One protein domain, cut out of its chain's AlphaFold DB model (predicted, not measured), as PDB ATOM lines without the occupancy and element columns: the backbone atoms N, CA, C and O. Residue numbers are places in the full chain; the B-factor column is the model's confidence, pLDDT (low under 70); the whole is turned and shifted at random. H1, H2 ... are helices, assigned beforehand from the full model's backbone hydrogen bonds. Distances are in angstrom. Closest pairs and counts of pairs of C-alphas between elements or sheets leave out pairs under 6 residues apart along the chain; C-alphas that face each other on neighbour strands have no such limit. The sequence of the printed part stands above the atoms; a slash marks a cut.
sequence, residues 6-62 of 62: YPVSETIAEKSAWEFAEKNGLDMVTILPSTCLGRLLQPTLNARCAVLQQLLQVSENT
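What this domain is: This is residues 6 to 62 of the 62 residues of a protein of Artemisia annua (UniProt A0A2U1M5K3). Two helices, H1 and H2, lie far apart toward the two ends of a rod, with no shared core. From the far end of H1 the link folds back past that helix, then swings out in a loop around residues 39 to 45 before H2, whose residues 54 to 60 stick out with the tail 61 to 62. The printed part has 57 residues with two named helices, H1 then H2, and no named strand; the class is all helix. It is extended, with a radius of gyration of the C-alphas of 17.5 A, and spans 56 by 24 by 15 A.

Where its parts are: H1, the longest helix, holds residues 6 to 24 and measures 27.1 A from C-alpha 6 at (187.204, 122.131, 184.903) to C-alpha 24. H2 holds residues 47 to 60 and measures 20.6 A, ending with C-alpha 60 at (191.643, 151.645, 195.090).

How they stand to each other: H1 and H2 are apart, with no C-alpha of the one within 8 A of the other. In H1 and H2 every O i to N i+4 pair is within hydrogen-bond range.

The domain as a whole: The C-alphas of Gly 25 and Thr 62, the two farthest apart, are 57.3 A from each other. The printed part has no cut; the link of 22 residues, 25 to 46, is long. Residues 61 to 62 have pLDDT under 70.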
ATOM      1  N   TYR A   6     186.799 122.322 183.509       91.69
ATOM      2  CA  TYR A   6     187.204 122.131 184.903       91.69
ATOM      3  C   TYR A   6     186.099 121.482 185.770       91.69
ATOM      4  O   TYR A   6     186.337 120.421 186.334       91.69
ATOM      5  N   PRO A   7     184.851 121.996 185.817       92.50
ATOM      6  CA  PRO A   7     183.768 121.307 186.527       92.50
ATOM      7  C   PRO A   7     183.496 119.879 186.034       92.50
ATOM      8  O   PRO A   7     183.175 118.998 186.829       92.50
ATOM      9  N   VAL A   8     183.630 119.643 184.723       95.00
ATOM     10  CA  VAL A   8     183.430 118.313 184.131       95.00
ATOM     11  C   VAL A   8     184.511 117.342 184.604       95.00
ATOM     12  O   VAL A   8     184.180 116.227 185.004       95.00
ATOM     13  N   SER A   9     185.783 117.756 184.606       95.44
ATOM     14  CA  SER A   9     186.878 116.899 185.067       95.44
ATOM     15  C   SER A   9     186.761 116.555 186.548       95.44
ATOM     16  O   SER A   9     186.942 115.394 186.898       95.44
ATOM     17  N   GLU A  10     186.406 117.523 187.397       94.31
ATOM     18  CA  GLU A  10     186.232 117.292 188.841       94.31
ATOM     19  C   GLU A  10     185.096 116.287 189.107       94.31
ATOM     20  O   GLU A  10     185.262 115.349 189.882       94.31
ATOM     21  N   THR A  11     183.978 116.401 188.376       95.94
ATOM     22  CA  THR A  11     182.837 115.471 188.504       95.94
ATOM     23  C   THR A  11     183.210 114.041 188.103       95.94
ATOM     24  O   THR A  11     182.815 113.077 188.758       95.94
ATOM     25  N   ILE A  12     183.965 113.883 187.009       97.44
ATOM     26  CA  ILE A  12     184.412 112.563 186.542       97.44
ATOM     27  C   ILE A  12     185.403 111.955 187.540       97.44
ATOM     28  O   ILE A  12     185.282 110.775 187.865       97.44
ATOM     29  N   ALA A  13     186.345 112.753 188.049       97.19
ATOM     30  CA  ALA A  13     187.333 112.300 189.021       97.19
ATOM     31  C   ALA A  13     186.675 111.823 190.325       97.19
ATOM     32  O   ALA A  13     186.998 110.736 190.802       97.19
ATOM     33  N   GLU A  14     185.711 112.582 190.858       97.69
ATOM     34  CA  GLU A  14     184.965 112.186 192.054       97.69
ATOM     35  C   GLU A  14     184.191 110.882 191.828       97.69
ATOM     36  O   GLU A  14     184.285 109.959 192.639       97.69
ATOM     37  N   LYS A  15     183.476 110.760 190.701       97.75
ATOM     38  CA  LYS A  15     182.735 109.534 190.373       97.75
ATOM     39  C   LYS A  15     183.659 108.314 190.311       97.75
ATOM     40  O   LYS A  15     183.338 107.271 190.875       97.75
ATOM     41  N   SER A  16     184.811 108.443 189.656       97.75
ATOM     42  CA  SER A  16     185.797 107.361 189.581       97.75
ATOM     43  C   SER A  16     186.398 107.012 190.946       97.75
ATOM     44  O   SER A  16     186.649 105.836 191.205       97.75
ATOM     45  N   ALA A  17     186.607 107.998 191.822       97.69
ATOM     46  CA  ALA A  17     187.092 107.759 193.178       97.69
ATOM     47  C   ALA A  17     186.069 106.975 194.023       97.69
ATOM     48  O   ALA A  17     186.454 106.006 194.677       97.69
ATOM     49  N   TRP A  18     184.775 107.306 193.932       98.06
ATOM     50  CA  TRP A  18     183.700 106.553 194.595       98.06
ATOM     51  C   TRP A  18     183.586 105.114 194.089       98.06
ATOM     52  O   TRP A  18     183.590 104.180 194.889       98.06
ATOM     53  N   GLU A  19     183.573 104.912 192.766       98.06
ATOM     54  CA  GLU A  19     183.541 103.564 192.180       98.06
ATOM     55  C   GLU A  19     184.748 102.718 192.615       98.06
ATOM     56  O   GLU A  19     184.643 101.499 192.760       98.06
ATOM     57  N   PHE A  20     185.913 103.345 192.800       97.88
ATOM     58  CA  PHE A  20     187.101 102.672 193.310       97.88
ATOM     59  C   PHE A  20     186.969 102.340 194.801       97.88
ATOM     60  O   PHE A  20     187.301 101.223 195.197       97.88
ATOM     61  N   ALA A  21     186.471 103.266 195.621       97.88
ATOM     62  CA  ALA A  21     186.286 103.044 197.052       97.88
ATOM     63  C   ALA A  21     185.318 101.882 197.328       97.88
ATOM     64  O   ALA A  21     185.665 100.974 198.084       97.88
ATOM     65  N   GLU A  22     184.176 101.841 196.634       96.94
ATOM     66  CA  GLU A  22     183.186 100.762 196.752       96.94
ATOM     67  C   GLU A  22     183.773  99.393 196.385       96.94
ATOM     68  O   GLU A  22     183.607  98.420 197.120       96.94
ATOM     69  N   LYS A  23     184.519  99.313 195.274       97.81
ATOM     70  CA  LYS A  23     185.141  98.059 194.811       97.81
ATOM     71  C   LYS A  23     186.208  97.527 195.764       97.81
ATOM     72  O   LYS A  23     186.441  96.322 195.788       97.81
ATOM     73  N   ASN A  24     186.865  98.409 196.512       97.75
ATOM     74  CA  ASN A  24     187.956  98.052 197.417       97.75
ATOM     75  C   ASN A  24     187.535  98.036 198.897       97.75
ATOM     76  O   ASN A  24     188.378  97.784 199.755       97.75
ATOM     77  N   GLY A  25     186.258  98.293 199.209       96.81
ATOM     78  CA  GLY A  25     185.758  98.337 200.587       96.81
ATOM     79  C   GLY A  25     186.376  99.458 201.430       96.81
ATOM     80  O   GLY A  25     186.581  99.273 202.629       96.81
ATOM     81  N   LEU A  26     186.720 100.592 200.810       97.69
ATOM     82  CA  LEU A  26     187.278 101.757 201.500       97.69
ATOM     83  C   LEU A  26     186.156 102.651 202.038       97.69
ATOM     84  O   LEU A  26     185.208 102.958 201.319       97.69
ATOM     85  N   ASP A  27     186.306 103.119 203.276       96.62
ATOM     86  CA  ASP A  27     185.447 104.159 203.844       96.62
ATOM     87  C   ASP A  27     185.940 105.535 203.374       96.62
ATOM     88  O   ASP A  27     186.976 106.036 203.820       96.62
ATOM     89  N   MET A  28     185.246 106.096 202.384       96.75
ATOM     90  CA  MET A  28     185.614 107.340 201.714       96.75
ATOM     91  C   MET A  28     184.600 108.439 202.030       96.75
ATOM     92  O   MET A  28     183.393 108.224 202.000       96.75
ATOM     93  N   VAL A  29     185.101 109.655 202.258       96.69
ATOM     94  CA  VAL A  29     184.290 110.870 202.382       96.69
ATOM     95  C   VAL A  29     184.867 111.938 201.460       96.69
ATOM     96  O   VAL A  29     186.073 112.187 201.473       96.69
ATOM     97  N   THR A  30     184.006 112.602 200.691       96.38
ATOM     98  CA  THR A  30     184.394 113.728 199.830       96.38
ATOM     99  C   THR A  30     184.008 115.057 200.472       96.38
ATOM    100  O   THR A  30     182.897 115.222 200.970       96.38
ATOM    101  N   ILE A  31     184.913 116.038 200.416       96.62
ATOM    102  CA  ILE A  31     184.630 117.435 200.763       96.62
ATOM    103  C   ILE A  31     184.610 118.241 199.465       96.62
ATOM    104  O   ILE A  31     185.596 118.249 198.732       96.62
ATOM    105  N   LEU A  32     183.507 118.949 199.207       94.75
ATOM    106  CA  LEU A  32     183.300 119.759 198.002       94.75
ATOM    107  C   LEU A  32     183.326 121.257 198.335       94.75
ATOM    108  O   LEU A  32     182.273 121.879 198.505       94.75
ATOM    109  N   PRO A  33     184.514 121.869 198.467       93.19
ATOM    110  CA  PRO A  33     184.603 123.292 198.735       93.19
ATOM    111  C   PRO A  33     184.237 124.113 197.492       93.19
ATOM    112  O   PRO A  33     184.669 123.823 196.375       93.19
ATOM    113  N   SER A  34     183.502 125.208 197.699       90.56
ATOM    114  CA  SER A  34     183.358 126.273 196.700       90.56
ATOM    115  C   SER A  34     184.586 127.192 196.763       90.56
ATOM    116  O   SER A  34     185.687 126.708 196.989       90.56
ATOM    117  N   THR A  35     184.461 128.504 196.565       88.69
ATOM    118  CA  THR A  35     185.567 129.475 196.595       88.69
ATOM    119  C   THR A  35     186.256 129.555 197.966       88.69
ATOM    120  O   THR A  35     185.713 130.122 198.905       88.69
ATOM    121  N   CYS A  36     187.493 129.060 198.066       87.81
ATOM    122  CA  CYS A  36     188.328 129.192 199.256       87.81
ATOM    123  C   CYS A  36     189.104 130.511 199.215       87.81
ATOM    124  O   CYS A  36     189.928 130.718 198.322       87.81
ATOM    125  N   LEU A  37     188.859 131.374 200.198       90.25
ATOM    126  CA  LEU A  37     189.596 132.615 200.428       90.25
ATOM    127  C   LEU A  37     190.237 132.560 201.817       90.25
ATOM    128  O   LEU A  37     189.667 131.987 202.743       90.25
ATOM    129  N   GLY A  38     191.422 133.148 201.964       88.62
ATOM    130  CA  GLY A  38     192.139 133.162 203.236       88.62
ATOM    131  C   GLY A  38     193.622 133.469 203.076       88.62
ATOM    132  O   GLY A  38     194.087 133.830 201.994       88.62
ATOM    133  N   ARG A  39     194.370 133.320 204.177       89.56
ATOM    134  CA  ARG A  39     195.825 133.493 204.181       89.56
ATOM    135  C   ARG A  39     196.477 132.407 203.324       89.56
ATOM    136  O   ARG A  39     196.249 131.221 203.547       89.56
ATOM    137  N   LEU A  40     197.317 132.826 202.385       90.75
ATOM    138  CA  LEU A  40     198.121 131.920 201.573       90.75
ATOM    139  C   LEU A  40     199.339 131.476 202.377       90.75
ATOM    140  O   LEU A  40     200.059 132.307 202.929       90.75
ATOM    141  N   LEU A  41     199.543 130.164 202.460       94.50
ATOM    142  CA  LEU A  41     200.757 129.584 203.041       94.50
ATOM    143  C   LEU A  41     201.857 129.433 201.983       94.50
ATOM    144  O   LEU A  41     203.038 129.380 202.311       94.50
ATOM    145  N   GLN A  42     201.462 129.377 200.712       92.62
ATOM    146  CA  GLN A  42     202.346 129.363 199.559       92.62
ATOM    147  C   GLN A  42     202.744 130.790 199.125       92.62
ATOM    148  O   GLN A  42     201.961 131.725 199.312       92.62
ATOM    149  N   PRO A  43     203.913 130.969 198.480       90.25
ATOM    150  CA  PRO A  43     204.349 132.276 197.981       90.25
ATOM    151  C   PRO A  43     203.615 132.722 196.705       90.25
ATOM    152  O   PRO A  43     203.711 133.883 196.316       90.25
ATOM    153  N   THR A  44     202.904 131.815 196.027       92.69
ATOM    154  CA  THR A  44     202.209 132.072 194.759       92.69
ATOM    155  C   THR A  44     200.699 132.190 194.920       92.69
ATOM    156  O   THR A  44     200.060 131.502 195.714       92.69
ATOM    157  N   LEU A  45     200.105 133.059 194.107       88.62
ATOM    158  CA  LEU A  45     198.677 133.326 194.139       88.62
ATOM    159  C   LEU A  45     197.887 132.198 193.470       88.62
ATOM    160  O   LEU A  45     198.179 131.808 192.340       88.62
ATOM    161  N   ASN A  46     196.857 131.690 194.147       89.19
ATOM    162  CA  ASN A  46     195.904 130.787 193.509       89.19
ATOM    163  C   ASN A  46     194.905 131.582 192.644       89.19
ATOM    164  O   ASN A  46     194.675 132.771 192.873       89.19
ATOM    165  N   ALA A  47     194.276 130.921 191.669       86.81
ATOM    166  CA  ALA A  47     193.383 131.580 190.711       86.81
ATOM    167  C   ALA A  47     192.230 132.365 191.370       86.81
ATOM    168  O   ALA A  47     191.791 133.382 190.843       86.81
ATOM    169  N   ARG A  48     191.744 131.926 192.537       85.31
ATOM    170  CA  ARG A  48     190.594 132.542 193.217       85.31
ATOM    171  C   ARG A  48     191.002 133.802 193.979       85.31
ATOM    172  O   ARG A  48     190.329 134.823 193.893       85.31
ATOM    173  N   CYS A  49     192.138 133.747 194.667       88.50
ATOM    174  CA  CYS A  49     192.746 134.904 195.310       88.50
ATOM    175  C   CYS A  49     193.229 135.937 194.278       88.50
ATOM    176  O   CYS A  49     193.203 137.126 194.575       88.50
ATOM    177  N   ALA A  50     193.587 135.512 193.060       89.12
ATOM    178  CA  ALA A  50     193.905 136.420 191.954       89.12
ATOM    179  C   ALA A  50     192.712 137.278 191.533       89.12
ATOM    180  O   ALA A  50     192.847 138.493 191.413       89.12
ATOM    181  N   VAL A  51     191.531 136.668 191.389       89.19
ATOM    182  CA  VAL A  51     190.298 137.416 191.104       89.19
ATOM    183  C   VAL A  51     190.005 138.420 192.222       89.19
ATOM    184  O   VAL A  51     189.702 139.575 191.942       89.19
ATOM    185  N   LEU A  52     190.151 138.017 193.488       89.06
ATOM    186  CA  LEU A  52     189.952 138.932 194.616       89.06
ATOM    187  C   LEU A  52     190.950 140.100 194.602       89.06
ATOM    188  O   LEU A  52     190.544 141.241 194.797       89.06
ATOM    189  N   GLN A  53     192.233 139.839 194.344       89.50
ATOM    190  CA  GLN A  53     193.244 140.893 194.247       89.50
ATOM    191  C   GLN A  53     192.889 141.911 193.157       89.50
ATOM    192  O   GLN A  53     192.990 143.111 193.393       89.50
ATOM    193  N   GLN A  54     192.440 141.447 191.987       90.50
ATOM    194  CA  GLN A  54     192.019 142.332 190.898       90.50
ATOM    195  C   GLN A  54     190.848 143.227 191.312       90.50
ATOM    196  O   GLN A  54     190.860 144.421 191.030       90.50
ATOM    197  N   LEU A  55     189.859 142.674 192.022       89.94
ATOM    198  CA  LEU A  55     188.721 143.452 192.518       89.94
ATOM    199  C   LEU A  55     189.152 144.539 193.509       89.94
ATOM    200  O   LEU A  55     188.679 145.670 193.420       89.94
ATOM    201  N   LEU A  56     190.070 144.215 194.422       90.44
ATOM    202  CA  LEU A  56     190.587 145.180 195.394       90.44
ATOM    203  C   LEU A  56     191.385 146.300 194.713       90.44
ATOM    204  O   LEU A  56     191.171 147.469 195.013       90.44
ATOM    205  N   GLN A  57     192.230 145.962 193.737       91.12
ATOM    206  CA  GLN A  57     193.000 146.952 192.978       91.12
ATOM    207  C   GLN A  57     192.109 147.914 192.183       91.12
ATOM    208  O   GLN A  57     192.434 149.090 192.057       91.12
ATOM    209  N   VAL A  58     190.982 147.444 191.642       83.75
ATOM    210  CA  VAL A  58     190.021 148.326 190.959       83.75
ATOM    211  C   VAL A  58     189.370 149.298 191.948       83.75
ATOM    212  O   VAL A  58     189.221 150.474 191.628       83.75
ATOM    213  N   SER A  59     189.042 148.837 193.161       82.00
ATOM    214  CA  SER A  59     188.445 149.683 194.201       82.00
ATOM    215  C   SER A  59     189.367 150.802 194.687       82.00
ATOM    216  O   SER A  59     188.861 151.833 195.108       82.00
ATOM    217  N   GLU A  60     190.685 150.608 194.675       73.62
ATOM    218  CA  GLU A  60     191.643 151.645 195.090       73.62
ATOM    219  C   GLU A  60     191.879 152.714 194.007       73.62
ATOM    220  O   GLU A  60     192.367 153.799 194.309       73.62
ATOM    221  N   ASN A  61     191.534 152.423 192.748       63.03
ATOM    222  CA  ASN A  61     191.736 153.312 191.597       63.03
ATOM    223  C   ASN A  61     190.474 154.105 191.194       63.03
ATOM    224  O   ASN A  61     190.438 154.670 190.099       63.03
ATOM    225  N   THR A  62     189.444 154.126 192.049       52.94
ATOM    226  CA  THR A  62     188.188 154.876 191.856       52.94
ATOM    227  C   THR A  62     187.992 155.855 193.004       52.94
ATOM    228  O   THR A  62     187.589 157.005 192.728       52.94
TER     229      THR A  62